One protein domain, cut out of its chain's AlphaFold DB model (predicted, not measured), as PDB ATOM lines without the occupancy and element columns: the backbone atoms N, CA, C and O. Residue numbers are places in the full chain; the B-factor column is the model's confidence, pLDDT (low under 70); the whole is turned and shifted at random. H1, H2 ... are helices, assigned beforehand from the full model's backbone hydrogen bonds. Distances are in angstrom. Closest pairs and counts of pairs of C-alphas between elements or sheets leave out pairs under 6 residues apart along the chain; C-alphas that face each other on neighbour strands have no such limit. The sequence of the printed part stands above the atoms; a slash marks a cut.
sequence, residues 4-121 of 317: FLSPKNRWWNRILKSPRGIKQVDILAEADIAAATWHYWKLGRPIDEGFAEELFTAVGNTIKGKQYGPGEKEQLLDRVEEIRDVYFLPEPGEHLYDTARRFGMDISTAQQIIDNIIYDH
ATOM      1  N   PHE A   4     179.724 198.832 162.066       89.81
ATOM      2  CA  PHE A   4     180.361 199.118 160.786       89.81
ATOM      3  C   PHE A   4     181.743 198.469 160.689       89.81
ATOM      4  O   PHE A   4     181.998 197.758 159.724       89.81
ATOM      5  N   LEU A   5     182.582 198.610 161.718       91.38
ATOM      6  CA  LEU A   5     183.944 198.062 161.772       91.38
ATOM      7  C   LEU A   5     184.014 196.575 162.159       91.38
ATOM      8  O   LEU A   5     185.100 196.045 162.391       91.38
ATOM      9  N   SER A   6     182.883 195.883 162.274       90.19
ATOM     10  CA  SER A   6     182.863 194.472 162.653       90.19
ATOM     11  C   SER A   6     183.306 193.568 161.494       90.19
ATOM     12  O   SER A   6     182.795 193.716 160.387       90.19
ATOM     13  N   PRO A   7     184.123 192.523 161.730       89.38
ATOM     14  CA  PRO A   7     184.416 191.482 160.740       89.38
ATOM     15  C   PRO A   7     183.185 190.714 160.257       89.38
ATOM     16  O   PRO A   7     183.232 190.040 159.232       89.38
ATOM     17  N   LYS A   8     182.077 190.784 161.007       87.25
ATOM     18  CA  LYS A   8     180.795 190.200 160.599       87.25
ATOM     19  C   LYS A   8     180.011 191.100 159.637       87.25
ATOM     20  O   LYS A   8     179.053 190.623 159.032       87.25
ATOM     21  N   ASN A   9     180.407 192.363 159.474       88.19
ATOM     22  CA  ASN A   9     179.883 193.218 158.420       88.19
ATOM     23  C   ASN A   9     180.435 192.722 157.076       88.19
ATOM     24  O   ASN A   9     181.610 192.904 156.750       88.19
ATOM     25  N   ARG A  10     179.567 192.072 156.292       83.56
ATOM     26  CA  ARG A  10     179.933 191.406 155.031       83.56
ATOM     27  C   ARG A  10     180.476 192.371 153.983       83.56
ATOM     28  O   ARG A  10     181.158 191.928 153.063       83.56
ATOM     29  N   TRP A  11     180.204 193.664 154.122       85.56
ATOM     30  CA  TRP A  11     180.708 194.694 153.224       85.56
ATOM     31  C   TRP A  11     182.242 194.732 153.178       85.56
ATOM     32  O   TRP A  11     182.815 194.839 152.094       85.56
ATOM     33  N   TRP A  12     182.920 194.488 154.307       88.56
ATOM     34  CA  TRP A  12     184.382 194.427 154.337       88.56
ATOM     35  C   TRP A  12     184.950 193.345 153.419       88.56
ATOM     36  O   TRP A  12     186.019 193.551 152.846       88.56
ATOM     37  N   ASN A  13     184.233 192.228 153.204       86.12
ATOM     38  CA  ASN A  13     184.677 191.163 152.291       86.12
ATOM     39  C   ASN A  13     184.855 191.685 150.867       86.12
ATOM     40  O   ASN A  13     185.778 191.262 150.175       86.12
ATOM     41  N   ARG A  14     184.014 192.641 150.457       86.44
ATOM     42  CA  ARG A  14     184.103 193.275 149.141       86.44
ATOM     43  C   ARG A  14     185.269 194.258 149.071       86.44
ATOM     44  O   ARG A  14     185.993 194.252 148.083       86.44
ATOM     45  N   ILE A  15     185.501 195.046 150.122       87.94
ATOM     46  CA  ILE A  15     186.574 196.057 150.144       87.94
ATOM     47  C   ILE A  15     187.958 195.414 150.217       87.94
ATOM     48  O   ILE A  15     188.848 195.798 149.458       87.94
ATOM     49  N   LEU A  16     188.150 194.459 151.133       88.25
ATOM     50  CA  LEU A  16     189.466 193.879 151.420       88.25
ATOM     51  C   LEU A  16     189.790 192.664 150.550       88.25
ATOM     52  O   LEU A  16     190.956 192.294 150.457       88.25
ATOM     53  N   LYS A  17     188.783 192.034 149.925       82.38
ATOM     54  CA  LYS A  17     188.943 190.858 149.049       82.38
ATOM     55  C   LYS A  17     189.792 189.738 149.675       82.38
ATOM     56  O   LYS A  17     190.530 189.045 148.979       82.38
ATOM     57  N   SER A  18     189.708 189.554 150.997       79.06
ATOM     58  CA  SER A  18     190.539 188.582 151.717       79.06
ATOM     59  C   SER A  18     190.037 187.143 151.508       79.06
ATOM     60  O   SER A  18     188.925 186.823 151.940       79.06
ATOM     61  N   PRO A  19     190.854 186.230 150.946       71.19
ATOM     62  CA  PRO A  19     190.475 184.826 150.765       71.19
ATOM     63  C   PRO A  19     190.519 184.013 152.069       71.19
ATOM     64  O   PRO A  19     189.973 182.915 152.131       71.19
ATOM     65  N   ARG A  20     191.167 184.525 153.126       75.75
ATOM     66  CA  ARG A  20     191.326 183.835 154.423       75.75
ATOM     67  C   ARG A  20     190.291 184.273 155.467       75.75
ATOM     68  O   ARG A  20     190.453 183.985 156.652       75.75
ATOM     69  N   GLY A  21     189.245 184.973 155.027       79.69
ATOM     70  CA  GLY A  21     188.321 185.690 155.898       79.69
ATOM     71  C   GLY A  21     188.932 186.987 156.430       79.69
ATOM     72  O   GLY A  21     190.148 187.192 156.390       79.69
ATOM     73  N   ILE A  22     188.076 187.884 156.907       87.62
ATOM     74  CA  ILE A  22     188.488 189.200 157.400       87.62
ATOM     75  C   ILE A  22     188.665 189.173 158.904       87.62
ATOM     76  O   ILE A  22     187.811 188.671 159.639       87.62
ATOM     77  N   LYS A  23     189.781 189.733 159.372       90.38
ATOM     78  CA  LYS A  23     190.044 189.936 160.792       90.38
ATOM     79  C   LYS A  23     189.824 191.398 161.154       90.38
ATOM     80  O   LYS A  23     189.947 192.296 160.330       90.38
ATOM     81  N   GLN A  24     189.559 191.636 162.438       92.06
ATOM     82  CA  GLN A  24     189.391 192.990 162.971       92.06
ATOM     83  C   GLN A  24     190.605 193.875 162.669       92.06
ATOM     84  O   GLN A  24     190.433 195.040 162.349       92.06
ATOM     85  N   VAL A  25     191.819 193.324 162.763       91.38
ATOM     86  CA  VAL A  25     193.058 194.077 162.521       91.38
ATOM     87  C   VAL A  25     193.162 194.591 161.083       91.38
ATOM     88  O   VAL A  25     193.621 195.710 160.893       91.38
ATOM     89  N   ASP A  26     192.672 193.827 160.104       91.56
ATOM     90  CA  ASP A  26     192.703 194.221 158.692       91.56
ATOM     91  C   ASP A  26     191.767 195.416 158.460       91.56
ATOM     92  O   ASP A  26     192.138 196.392 157.820       91.56
ATOM     93  N   ILE A  27     190.574 195.371 159.064       93.06
ATOM     94  CA  ILE A  27     189.592 196.463 159.010       93.06
ATOM     95  C   ILE A  27     190.145 197.734 159.653       93.06
ATOM     96  O   ILE A  27     190.020 198.813 159.088       93.06
ATOM     97  N   LEU A  28     190.737 197.612 160.844       92.88
ATOM     98  CA  LEU A  28     191.256 198.769 161.571       92.88
ATOM     99  C   LEU A  28     192.425 199.420 160.829       92.88
ATOM    100  O   LEU A  28     192.474 200.639 160.774       92.88
ATOM    101  N   ALA A  29     193.320 198.631 160.229       90.00
ATOM    102  CA  ALA A  29     194.413 199.165 159.420       90.00
ATOM    103  C   ALA A  29     193.897 199.946 158.201       90.00
ATOM    104  O   ALA A  29     194.415 201.005 157.875       90.00
ATOM    105  N   GLU A  30     192.850 199.443 157.551       89.50
ATOM    106  CA  GLU A  30     192.284 200.045 156.336       89.50
ATOM    107  C   GLU A  30     191.404 201.265 156.618       89.50
ATOM    108  O   GLU A  30     191.242 202.125 155.755       89.50
ATOM    109  N   ALA A  31     190.848 201.348 157.825       89.38
ATOM    110  CA  ALA A  31     190.118 202.506 158.325       89.38
ATOM    111  C   ALA A  31     191.023 203.525 159.050       89.38
ATOM    112  O   ALA A  31     190.502 204.478 159.621       89.38
ATOM    113  N   ASP A  32     192.343 203.297 159.063       90.62
ATOM    114  CA  ASP A  32     193.355 204.087 159.782       90.62
ATOM    115  C   ASP A  32     193.062 204.272 161.287       90.62
ATOM    116  O   ASP A  32     193.192 205.339 161.883       90.62
ATOM    117  N   ILE A  33     192.625 203.192 161.938       91.81
ATOM    118  CA  ILE A  33     192.248 203.189 163.351       91.81
ATOM    119  C   ILE A  33     193.297 202.445 164.166       91.81
ATOM    120  O   ILE A  33     193.456 201.224 164.076       91.81
ATOM    121  N   ALA A  34     193.946 203.161 165.080       90.62
ATOM    122  CA  ALA A  34     194.816 202.538 166.066       90.62
ATOM    123  C   ALA A  34     194.042 201.546 166.958       90.62
ATOM    124  O   ALA A  34     192.930 201.813 167.426       90.62
ATOM    125  N   ALA A  35     194.667 200.412 167.295       88.69
ATOM    126  CA  ALA A  35     194.059 199.392 168.155       88.69
ATOM    127  C   ALA A  35     193.616 199.939 169.530       88.69
ATOM    128  O   ALA A  35     192.624 199.471 170.093       88.69
ATOM    129  N   ALA A  36     194.325 200.945 170.054       89.69
ATOM    130  CA  ALA A  36     193.967 201.637 171.291       89.69
ATOM    131  C   ALA A  36     192.655 202.429 171.154       89.69
ATOM    132  O   ALA A  36     191.786 202.319 172.017       89.69
ATOM    133  N   THR A  37     192.471 203.161 170.052       90.19
ATOM    134  CA  THR A  37     191.234 203.901 169.758       90.19
ATOM    135  C   THR A  37     190.042 202.955 169.679       90.19
ATOM    136  O   THR A  37     189.046 203.145 170.376       90.19
ATOM    137  N   TRP A  38     190.187 201.849 168.943       90.50
ATOM    138  CA  TRP A  38     189.167 200.800 168.894       90.50
ATOM    139  C   TRP A  38     188.839 200.227 170.280       90.50
ATOM    140  O   TRP A  38     187.675 199.999 170.614       90.50
ATOM    141  N   HIS A  39     189.858 199.989 171.111       87.50
ATOM    142  CA  HIS A  39     189.655 199.522 172.478       87.50
ATOM    143  C   HIS A  39     188.831 200.515 173.308       87.50
ATOM    144  O   HIS A  39     187.891 200.097 173.983       87.50
ATOM    145  N   TYR A  40     189.126 201.814 173.217       88.75
ATOM    146  CA  TYR A  40     188.381 202.853 173.924       88.75
ATOM    147  C   TYR A  40     186.925 202.964 173.479       88.75
ATOM    148  O   TYR A  40     186.047 203.135 174.323       88.75
ATOM    149  N   TRP A  41     186.643 202.807 172.189       89.12
ATOM    150  CA  TRP A  41     185.265 202.804 171.696       89.12
ATOM    151  C   TRP A  41     184.468 201.617 172.224       89.12
ATOM    152  O   TRP A  41     183.315 201.773 172.615       89.12
ATOM    153  N   LYS A  42     185.087 200.435 172.325       86.06
ATOM    154  CA  LYS A  42     184.451 199.282 172.981       86.06
ATOM    155  C   LYS A  42     184.196 199.521 174.473       86.06
ATOM    156  O   LYS A  42     183.218 199.021 175.002       86.06
ATOM    157  N   LEU A  43     185.010 200.337 175.138       83.00
ATOM    158  CA  LEU A  43     184.748 200.763 176.519       83.00
ATOM    159  C   LEU A  43     183.629 201.814 176.636       83.00
ATOM    160  O   LEU A  43     183.379 202.308 177.732       83.00
ATOM    161  N   GLY A  44     182.970 202.177 175.531       82.81
ATOM    162  CA  GLY A  44     181.891 203.161 175.517       82.81
ATOM    163  C   GLY A  44     182.371 204.610 175.524       82.81
ATOM    164  O   GLY A  44     181.570 205.503 175.788       82.81
ATOM    165  N   ARG A  45     183.659 204.876 175.245       85.38
ATOM    166  CA  ARG A  45     184.109 206.262 175.060       85.38
ATOM    167  C   ARG A  45     183.442 206.868 173.823       85.38
ATOM    168  O   ARG A  45     183.321 206.163 172.817       85.38
ATOM    169  N   PRO A  46     183.044 208.153 173.885       85.94
ATOM    170  CA  PRO A  46     182.468 208.832 172.738       85.94
ATOM    171  C   PRO A  46     183.464 208.848 171.580       85.94
ATOM    172  O   PRO A  46     184.684 208.849 171.775       85.94
ATOM    173  N   ILE A  47     182.912 208.830 170.375       88.69
ATOM    174  CA  ILE A  47     183.663 208.950 169.135       88.69
ATOM    175  C   ILE A  47     183.585 210.413 168.727       88.69
ATOM    176  O   ILE A  47     182.485 210.948 168.606       88.69
ATOM    177  N   ASP A  48     184.742 211.042 168.554       89.25
ATOM    178  CA  ASP A  48     184.830 212.404 168.039       89.25
ATOM    179  C   ASP A  48     184.297 212.467 166.599       89.25
ATOM    180  O   ASP A  48     184.583 211.580 165.788       89.25
ATOM    181  N   GLU A  49     183.497 213.485 166.290       88.56
ATOM    182  CA  GLU A  49     182.866 213.635 164.974       88.56
ATOM    183  C   GLU A  49     183.896 213.861 163.867       88.56
ATOM    184  O   GLU A  49     183.795 213.233 162.814       88.56
ATOM    185  N   GLY A  50     184.928 214.674 164.123       88.75
ATOM    186  CA  GLY A  50     186.024 214.887 163.177       88.75
ATOM    187  C   GLY A  50     186.778 213.589 162.899       88.75
ATOM    188  O   GLY A  50     187.013 213.240 161.745       88.75
ATOM    189  N   PHE A  51     187.047 212.805 163.943       89.75
ATOM    190  CA  PHE A  51     187.658 211.485 163.786       89.75
ATOM    191  C   PHE A  51     186.775 210.517 162.979       89.75
ATOM    192  O   PHE A  51     187.273 209.740 162.162       89.75
ATOM    193  N   ALA A  52     185.458 210.523 163.199       90.50
ATOM    194  CA  ALA A  52     184.540 209.701 162.412       90.50
ATOM    195  C   ALA A  52     184.525 210.120 160.929       90.50
ATOM    196  O   ALA A  52     184.472 209.255 160.055       90.50
ATOM    197  N   GLU A  53     184.628 211.418 160.647       92.38
ATOM    198  CA  GLU A  53     184.688 211.968 159.289       92.38
ATOM    199  C   GLU A  53     185.983 211.562 158.562       92.38
ATOM    200  O   GLU A  53     185.959 211.114 157.409       92.38
ATOM    201  N   GLU A  54     187.121 211.641 159.258       92.06
ATOM    202  CA  GLU A  54     188.420 211.172 158.766       92.06
ATOM    203  C   GLU A  54     188.394 209.673 158.450       92.06
ATOM    204  O   GLU A  54     188.870 209.253 157.396       92.06
ATOM    205  N   LEU A  55     187.761 208.869 159.310       93.38
ATOM    206  CA  LEU A  55     187.587 207.432 159.105       93.38
ATOM    207  C   LEU A  55     186.816 207.133 157.815       93.38
ATOM    208  O   LEU A  55     187.264 206.321 157.003       93.38
ATOM    209  N   PHE A  56     185.661 207.771 157.598       94.06
ATOM    210  CA  PHE A  56     184.890 207.548 156.371       94.06
ATOM    211  C   PHE A  56     185.666 208.001 155.131       94.06
ATOM    212  O   PHE A  56     185.672 207.298 154.116       94.06
ATOM    213  N   THR A  57     186.403 209.108 155.242       93.44
ATOM    214  CA  THR A  57     187.294 209.607 154.188       93.44
ATOM    215  C   THR A  57     188.403 208.601 153.863       93.44
ATOM    216  O   THR A  57     188.631 208.295 152.690       93.44
ATOM    217  N   ALA A  58     189.065 208.039 154.877       92.44
ATOM    218  CA  ALA A  58     190.116 207.038 154.716       92.44
ATOM    219  C   ALA A  58     189.589 205.791 153.993       92.44
ATOM    220  O   ALA A  58     190.159 205.361 152.987       92.44
ATOM    221  N   VAL A  59     188.435 205.273 154.423       92.62
ATOM    222  CA  VAL A  59     187.800 204.116 153.779       92.62
ATOM    223  C   VAL A  59     187.387 204.427 152.334       92.62
ATOM    224  O   VAL A  59     187.620 203.614 151.433       92.62
ATOM    225  N   GLY A  60     186.840 205.617 152.071       93.19
ATOM    226  CA  GLY A  60     186.517 206.074 150.719       93.19
ATOM    227  C   GLY A  60     187.750 206.166 149.812       93.19
ATOM    228  O   GLY A  60     187.714 205.725 148.661       93.19
ATOM    229  N   ASN A  61     188.872 206.674 150.325       92.19
ATOM    230  CA  ASN A  61     190.141 206.748 149.594       92.19
ATOM    231  C   ASN A  61     190.714 205.358 149.290       92.19
ATOM    232  O   ASN A  61     191.162 205.111 148.168       92.19
ATOM    233  N   THR A  62     190.610 204.425 150.235       89.75
ATOM    234  CA  THR A  62     190.965 203.015 150.033       89.75
ATOM    235  C   THR A  62     190.179 202.390 148.881       89.75
ATOM    236  O   THR A  62     190.763 201.763 147.994       89.75
ATOM    237  N   ILE A  63     188.858 202.587 148.846       91.81
ATOM    238  CA  ILE A  63     188.011 202.097 147.747       91.81
ATOM    239  C   ILE A  63     188.401 202.787 146.430       91.81
ATOM    240  O   ILE A  63     188.458 202.156 145.376       91.81
ATOM    241  N   LYS A  64     188.737 204.081 146.457       91.62
ATOM    242  CA  LYS A  64     189.188 204.795 145.252       91.62
ATOM    243  C   LYS A  64     190.503 204.246 144.692       91.62
ATOM    244  O   LYS A  64     190.623 204.187 143.467       91.62
ATOM    245  N   GLY A  65     191.428 203.825 145.554       87.88
ATOM    246  CA  GLY A  65     192.749 203.308 145.183       87.88
ATOM    247  C   GLY A  65     192.795 201.840 144.738       87.88
ATOM    248  O   GLY A  65     193.797 201.415 144.168       87.88
ATOM    249  N   LYS A  66     191.735 201.054 144.965       88.81
ATOM    250  CA  LYS A  66     191.679 199.620 144.620       88.81
ATOM    251  C   LYS A  66     190.955 199.369 143.288       88.81
ATOM    252  O   LYS A  66     190.087 200.131 142.866       88.81
ATOM    253  N   GLN A  67     191.309 198.267 142.620       87.94
ATOM    254  CA  GLN A  67     190.617 197.802 141.413       87.94
ATOM    255  C   GLN A  67     189.397 196.949 141.777       87.94
ATOM    256  O   GLN A  67     189.509 195.989 142.547       87.94
ATOM    257  N   TYR A  68     188.248 197.260 141.181       89.56
ATOM    258  CA  TYR A  68     186.973 196.556 141.354       89.56
ATOM    259  C   TYR A  68     186.354 196.204 140.001       89.56
ATOM    260  O   TYR A  68     186.788 196.715 138.969       89.56
ATOM    261  N   GLY A  69     185.367 195.303 140.007       87.06
ATOM    262  CA  GLY A  69     184.588 195.024 138.801       87.06
ATOM    263  C   GLY A  69     183.770 196.247 138.350       87.06
ATOM    264  O   GLY A  69     183.602 197.191 139.127       87.06
ATOM    265  N   PRO A  70     183.236 196.242 137.115       89.31
ATOM    266  CA  PRO A  70     182.396 197.332 136.617       89.31
ATOM    267  C   PRO A  70     181.228 197.638 137.567       89.31
ATOM    268  O   PRO A  70     180.495 196.728 137.951       89.31
ATOM    269  N   GLY A  71     181.065 198.905 137.966       87.69
ATOM    270  CA  GLY A  71     179.979 199.369 138.844       87.69
ATOM    271  C   GLY A  71     180.116 198.994 140.325       87.69
ATOM    272  O   GLY A  71     179.364 199.495 141.158       87.69
ATOM    273  N   GLU A  72     181.055 198.118 140.695       90.06
ATOM    274  CA  GLU A  72     181.245 197.720 142.093       90.06
ATOM    275  C   GLU A  72     181.885 198.840 142.918       90.06
ATOM    276  O   GLU A  72     181.527 199.027 144.078       90.06
ATOM    277  N   LYS A  73     182.816 199.597 142.329       92.38
ATOM    278  CA  LYS A  73     183.487 200.705 143.013       92.38
ATOM    279  C   LYS A  73     182.491 201.792 143.412       92.38
ATOM    280  O   LYS A  73     182.505 202.231 144.557       92.38
ATOM    281  N   GLU A  74     181.628 202.183 142.481       93.00
ATOM    282  CA  GLU A  74     180.576 203.178 142.681       93.00
ATOM    283  C   GLU A  74     179.614 202.715 143.780       93.00
ATOM    284  O   GLU A  74     179.446 203.413 144.773       93.00
ATOM    285  N   GLN A  75     179.121 201.471 143.704       90.81
ATOM    286  CA  GLN A  75     178.263 200.891 144.747       90.81
ATOM    287  C   GLN A  75     178.907 200.889 146.140       90.81
ATOM    288  O   GLN A  75     178.216 201.058 147.144       90.81
ATOM    289  N   LEU A  76     180.213 200.619 146.234       90.56
ATOM    290  CA  LEU A  76     180.917 200.621 147.516       90.56
ATOM    291  C   LEU A  76     181.037 202.038 148.081       90.56
ATOM    292  O   LEU A  76     180.861 202.191 149.285       90.56
ATOM    293  N   LEU A  77     181.313 203.038 147.239       92.62
ATOM    294  CA  LEU A  77     181.388 204.443 147.646       92.62
ATOM    295  C   LEU A  77     180.020 204.983 148.071       92.62
ATOM    296  O   LEU A  77     179.926 205.552 149.153       92.62
ATOM    297  N   ASP A  78     178.965 204.710 147.301       91.19
ATOM    298  CA  ASP A  78     177.589 205.080 147.658       91.19
ATOM    299  C   ASP A  78     177.198 204.483 149.015       91.19
ATOM    300  O   ASP A  78     176.563 205.129 149.846       91.19
ATOM    301  N   ARG A  79     177.642 203.246 149.286       88.25
ATOM    302  CA  ARG A  79     177.429 202.606 150.585       88.25
ATOM    303  C   ARG A  79     178.193 203.301 151.712       88.25
ATOM    304  O   ARG A  79     177.659 203.358 152.813       88.25
ATOM    305  N   VAL A  80     179.419 203.785 151.489       90.31
ATOM    306  CA  VAL A  80     180.146 204.563 152.513       90.31
ATOM    307  C   VAL A  80     179.363 205.814 152.868       90.31
ATOM    308  O   VAL A  80     179.154 206.055 154.054       90.31
ATOM    309  N   GLU A  81     178.902 206.555 151.862       90.88
ATOM    310  CA  GLU A  81     178.139 207.786 152.075       90.88
ATOM    311  C   GLU A  81     176.817 207.510 152.794       90.88
ATOM    312  O   GLU A  81     176.547 208.143 153.805       90.88
ATOM    313  N   GLU A  82     176.055 206.481 152.402       88.12
ATOM    314  CA  GLU A  82     174.818 206.120 153.119       88.12
ATOM    315  C   GLU A  82     175.084 205.824 154.606       88.12
ATOM    316  O   GLU A  82     174.295 206.164 155.485       88.12
ATOM    317  N   ILE A  83     176.201 205.164 154.911       86.94
ATOM    318  CA  ILE A  83     176.558 204.819 156.290       86.94
ATOM    319  C   ILE A  83     177.042 206.045 157.061       86.94
ATOM    320  O   ILE A  83     176.753 206.163 158.256       86.94
ATOM    321  N   ARG A  84     177.781 206.931 156.394       90.12
ATOM    322  CA  ARG A  84     178.199 208.222 156.931       90.12
ATOM    323  C   ARG A  84     176.971 209.063 157.282       90.12
ATOM    324  O   ARG A  84     176.875 209.524 158.416       90.12
ATOM    325  N   ASP A  85     175.998 209.146 156.382       88.75
ATOM    326  CA  ASP A  85     174.740 209.862 156.599       88.75
ATOM    327  C   ASP A  85     173.970 209.291 157.793       88.75
ATOM    328  O   ASP A  85     173.594 210.039 158.686       88.75
ATOM    329  N   VAL A  86     173.821 207.967 157.894       85.88
ATOM    330  CA  VAL A  86     173.168 207.329 159.058       85.88
ATOM    331  C   VAL A  86     173.897 207.631 160.374       85.88
ATOM    332  O   VAL A  86     173.279 207.692 161.434       85.88
ATOM    333  N   TYR A  87     175.221 207.798 160.340       86.50
ATOM    334  CA  TYR A  87     176.002 208.095 161.537       86.50
ATOM    335  C   TYR A  87     175.849 209.551 162.004       86.50
ATOM    336  O   TYR A  87     175.687 209.776 163.202       86.50
ATOM    337  N   PHE A  88     175.906 210.520 161.085       88.12
ATOM    338  CA  PHE A  88     175.867 211.954 161.411       88.12
ATOM    339  C   PHE A  88     174.463 212.558 161.406       88.12
ATOM    340  O   PHE A  88     174.211 213.545 162.093       88.12
ATOM    341  N   LEU A  89     173.542 211.965 160.653       85.38
ATOM    342  CA  LEU A  89     172.158 212.399 160.497       85.38
ATOM    343  C   LEU A  89     171.204 211.245 160.853       85.38
ATOM    344  O   LEU A  89     170.399 210.837 160.013       85.38
ATOM    345  N   PRO A  90     171.284 210.688 162.079       78.19
ATOM    346  CA  PRO A  90     170.417 209.586 162.470       78.19
ATOM    347  C   PRO A  90     168.953 210.026 162.418       78.19
ATOM    348  O   PRO A  90     168.585 211.084 162.944       78.19
ATOM    349  N   GLU A  91     168.100 209.204 161.807       77.75
ATOM    350  CA  GLU A  91     166.665 209.481 161.788       77.75
ATOM    351  C   GLU A  91     166.114 209.448 163.229       77.75
ATOM    352  O   GLU A  91     166.493 208.575 164.024       77.75
ATOM    353  N   PRO A  92     165.207 210.367 163.613       71.31
ATOM    354  CA  PRO A  92     164.594 210.337 164.933       71.31
ATOM    355  C   PRO A  92     163.921 208.984 165.203       71.31
ATOM    356  O   PRO A  92     162.948 208.616 164.551       71.31
ATOM    357  N   GLY A  93     164.434 208.251 166.194       65.62
ATOM    358  CA  GLY A  93     163.917 206.933 166.566       65.62
ATOM    359  C   GLY A  93     164.541 205.749 165.821       65.62
ATOM    360  O   GLY A  93     164.067 204.630 166.017       65.62
ATOM    361  N   GLU A  94     165.599 205.947 165.023       71.38
ATOM    362  CA  GLU A  94     166.311 204.838 164.381       71.38
ATOM    363  C   GLU A  94     166.857 203.862 165.435       71.38
ATOM    364  O   GLU A  94     167.666 204.210 166.304       71.38
ATOM    365  N   HIS A  95     166.402 202.608 165.373       74.50
ATOM    366  CA  HIS A  95     166.888 201.576 166.268       74.50
ATOM    367  C   HIS A  95     168.185 200.986 165.706       74.50
ATOM    368  O   HIS A  95     168.321 200.727 164.514       74.50
ATOM    369  N   LEU A  96     169.110 200.609 166.589       79.44
ATOM    370  CA  LEU A  96     170.382 199.951 166.250       79.44
ATOM    371  C   LEU A  96     170.258 198.734 165.306       79.44
ATOM    372  O   LEU A  96     171.223 198.343 164.649       79.44
ATOM    373  N   TYR A  97     169.081 198.108 165.256       81.38
ATOM    374  CA  TYR A  97     168.818 196.950 164.404       81.38
ATOM    375  C   TYR A  97     168.472 197.348 162.971       81.38
ATOM    376  O   TYR A  97     168.777 196.589 162.055       81.38
ATOM    377  N   ASP A  98     167.906 198.533 162.765       82.44
ATOM    378  CA  ASP A  98     167.659 199.081 161.435       82.44
ATOM    379  C   ASP A  98     168.993 199.445 160.782       82.44
ATOM    380  O   ASP A  98     169.302 198.977 159.684       82.44
ATOM    381  N   THR A  99     169.880 200.092 161.540       81.75
ATOM    382  CA  THR A  99     171.269 200.327 161.130       81.75
ATOM    383  C   THR A  99     172.038 199.017 160.881       81.75
ATOM    384  O   THR A  99     172.825 198.917 159.942       81.75
ATOM    385  N   ALA A 100     171.809 197.959 161.668       84.44
ATOM    386  CA  ALA A 100     172.438 196.657 161.418       84.44
ATOM    387  C   ALA A 100     171.992 196.020 160.089       84.44
ATOM    388  O   ALA A 100     172.830 195.477 159.361       84.44
ATOM    389  N   ARG A 101     170.700 196.117 159.746       83.75
ATOM    390  CA  ARG A 101     170.159 195.615 158.471       83.75
ATOM    391  C   ARG A 101     170.782 196.330 157.277       83.75
ATOM    392  O   ARG A 101     171.125 195.667 156.301       83.75
ATOM    393  N   ARG A 102     171.016 197.643 157.386       80.44
ATOM    394  CA  ARG A 102     171.775 198.432 156.399       80.44
ATOM    395  C   ARG A 102     173.180 197.843 156.164       80.44
ATOM    396  O   ARG A 102     173.662 197.777 155.040       80.44
ATOM    397  N   PHE A 103     173.836 197.300 157.187       78.81
ATOM    398  CA  PHE A 103     175.126 196.604 157.031       78.81
ATOM    399  C   PHE A 103     175.016 195.152 156.529       78.81
ATOM    400  O   PHE A 103     176.001 194.411 156.553       78.81
ATOM    401  N   GLY A 104     173.827 194.702 156.118       78.38
ATOM    402  CA  GLY A 104     173.577 193.307 155.756       78.38
ATOM    403  C   GLY A 104     173.788 192.341 156.926       78.38
ATOM    404  O   GLY A 104     174.105 191.169 156.705       78.38
ATOM    405  N   MET A 105     173.666 192.828 158.166       87.56
ATOM    406  CA  MET A 105     173.742 192.012 159.372       87.56
ATOM    407  C   MET A 105     172.344 191.676 159.877       87.56
ATOM    408  O   MET A 105     171.468 192.534 159.979       87.56
ATOM    409  N   ASP A 106     172.154 190.412 160.242       86.81
ATOM    410  CA  ASP A 106     170.962 189.993 160.964       86.81
ATOM    411  C   ASP A 106     170.978 190.520 162.418       86.81
ATOM    412  O   ASP A 106     172.026 190.856 162.986       86.81
ATOM    413  N   ILE A 107     169.795 190.579 163.035       84.56
ATOM    414  CA  ILE A 107     169.607 191.111 164.395       84.56
ATOM    415  C   ILE A 107     170.412 190.315 165.429       84.56
ATOM    416  O   ILE A 107     170.990 190.901 166.343       84.56
ATOM    417  N   SER A 108     170.478 188.987 165.292       83.38
ATOM    418  CA  SER A 108     171.195 188.110 166.226       83.38
ATOM    419  C   SER A 108     172.698 188.393 166.203       83.38
ATOM    420  O   SER A 108     173.340 188.508 167.247       83.38
ATOM    421  N   THR A 109     173.255 188.590 165.012       87.25
ATOM    422  CA  THR A 109     174.644 188.952 164.768       87.25
ATOM    423  C   THR A 109     174.971 190.310 165.375       87.25
ATOM    424  O   THR A 109     175.973 190.422 166.087       87.25
ATOM    425  N   ALA A 110     174.125 191.318 165.149       88.88
ATOM    426  CA  ALA A 110     174.296 192.640 165.744       88.88
ATOM    427  C   ALA A 110     174.255 192.571 167.277       88.88
ATOM    428  O   ALA A 110     175.181 193.047 167.934       88.88
ATOM    429  N   GLN A 111     173.246 191.897 167.843       87.38
ATOM    430  CA  GLN A 111     173.129 191.676 169.286       87.38
ATOM    431  C   GLN A 111     174.365 190.991 169.861       87.38
ATOM    432  O   GLN A 111     174.888 191.459 170.858       87.38
ATOM    433  N   GLN A 112     174.879 189.934 169.226       88.94
ATOM    434  CA  GLN A 112     176.096 189.263 169.691       88.94
ATOM    435  C   GLN A 112     177.304 190.204 169.737       88.94
ATOM    436  O   GLN A 112     178.129 190.086 170.638       88.94
ATOM    437  N   ILE A 113     177.460 191.105 168.760       87.81
ATOM    438  CA  ILE A 113     178.571 192.069 168.747       87.81
ATOM    439  C   ILE A 113     178.453 193.019 169.941       87.81
ATOM    440  O   ILE A 113     179.427 193.209 170.663       87.81
ATOM    441  N   ILE A 114     177.258 193.565 170.163       87.06
ATOM    442  CA  ILE A 114     176.975 194.500 171.258       87.06
ATOM    443  C   ILE A 114     177.138 193.808 172.613       87.06
ATOM    444  O   ILE A 114     177.848 194.310 173.478       87.06
ATOM    445  N   ASP A 115     176.550 192.623 172.775       87.94
ATOM    446  CA  ASP A 115     176.645 191.824 173.993       87.94
ATOM    447  C   ASP A 115     178.108 191.469 174.299       87.94
ATOM    448  O   ASP A 115     178.525 191.581 175.446       87.94
ATOM    449  N   ASN A 116     178.929 191.107 173.301       85.88
ATOM    450  CA  ASN A 116     180.359 190.847 173.536       85.88
ATOM    451  C   ASN A 116     181.049 192.061 174.162       85.88
ATOM    452  O   ASN A 116     181.877 191.899 175.047       85.88
ATOM    453  N   ILE A 117     180.707 193.267 173.716       83.94
ATOM    454  CA  ILE A 117     181.312 194.498 174.219       83.94
ATOM    455  C   ILE A 117     180.849 194.796 175.642       83.94
ATOM    456  O   ILE A 117     181.679 195.055 176.509       83.94
ATOM    457  N   ILE A 118     179.545 194.701 175.898       82.56
ATOM    458  CA  ILE A 118     178.975 194.919 177.233       82.56
ATOM    459  C   ILE A 118     179.579 193.919 178.230       82.56
ATOM    460  O   ILE A 118     180.074 194.302 179.291       82.56
ATOM    461  N   TYR A 119     179.595 192.632 177.875       83.75
ATOM    462  CA  TYR A 119     179.985 191.564 178.795       83.75
ATOM    463  C   TYR A 119     181.487 191.271 178.840       83.75
ATOM    464  O   TYR A 119     181.932 190.588 179.760       83.75
ATOM    465  N   ASP A 120     182.294 191.816 177.926       82.44
ATOM    466  CA  ASP A 120     183.761 191.773 178.035       82.44
ATOM    467  C   ASP A 120     184.278 192.531 179.266       82.44
ATOM    468  O   ASP A 120     185.374 192.246 179.766       82.44
ATOM    469  N   HIS A 121     183.493 193.493 179.748       75.88
ATOM    470  CA  HIS A 121     183.835 194.359 180.871       75.88
ATOM    471  C   HIS A 121     183.067 194.015 182.151       75.88
ATOM    472  O   HIS A 121     183.468 194.454 183.230       75.88
TER     473      HIS A 121
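Overview. This is residues 4 to 121 of the 317 residues of an uncharacterized protein of Paracraurococcus sp. NE82 (UniProt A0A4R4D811). Two long helices side by side, H4 and H5, make a hairpin that forms one wall, and five shorter helices curve in a loose arc across one side of it. H2 packs on H4 and leads to H3, H1 lies near H2 and both hairpin helices, and H6 lies near H5 and makes a steep corner with H7, whose later part comes near the end of H3; the stretch at Phe 4 lies in the middle. You see 118 residues with seven named helices, H1 to H7 in order, and no named strand, so the class is all helix. The whole is compact, with a radius of gyration of the C-alphas of 14.3 A and spans of 42 by 33 by 30 A.

Arrangement. Begin with H4, residues 49 to 65, and H5, residues 72 to 88: this helical hairpin touches, closest at the C-alphas of Gly 60 and Leu 77, 6.2 A apart, at a shallow tilt of 3 degrees, opposite ways. H2, residues 24 to 30, only just touches residues 58 to 62 of H4, with 3 pairs of C-alphas within 8 A, closest Glu 30 and Val 59 at 6.6 A, about perpendicular at 79 degrees. H2 and H3, residues 35 to 42, touch only at the corner, and only just, closest at the C-alphas of Leu 28 and Ala 35, 7.2 A apart. H1, residues 11 to 16, is close to but not clearly touching H4, closest at the C-alphas of Ile 15 and Ile 63, 6.7 A apart. H6, residues 96 to 102, is close to but not clearly touching H5, closest at the C-alphas of Val 86 and Thr 99, 7.5 A apart. Residues 107 to 110 of H7, residues 107 to 121, touch H6, closest at the C-alphas of Tyr 97 and Ile 107, 5.9 A apart, at a steep tilt of 48 degrees. H7 is apart from H4 and H5. In H1 to H6 every O i to N i+4 pair is within hydrogen-bond range; in H7 10 of 11 are.

Along the chain. Find C-alpha 49 at (182.866, 213.635, 164.974); from there H4 runs 24.4 A to C-alpha 65. H5 runs 24.6 A from C-alpha 72 at (181.245, 197.720, 142.093), and H7 runs 22.0 A to C-alpha 121 at (183.835, 194.359, 180.871).

Size, cuts and confidence. The two C-alphas farthest apart, those of Pro 70 and His 121, are 44.4 A apart. The printed part has no cut; the links H2 to H3 and H6 to H7 are tight, the others short. Mean pLDDT of the printed part is 86.9, and residue 93 alone is under 70.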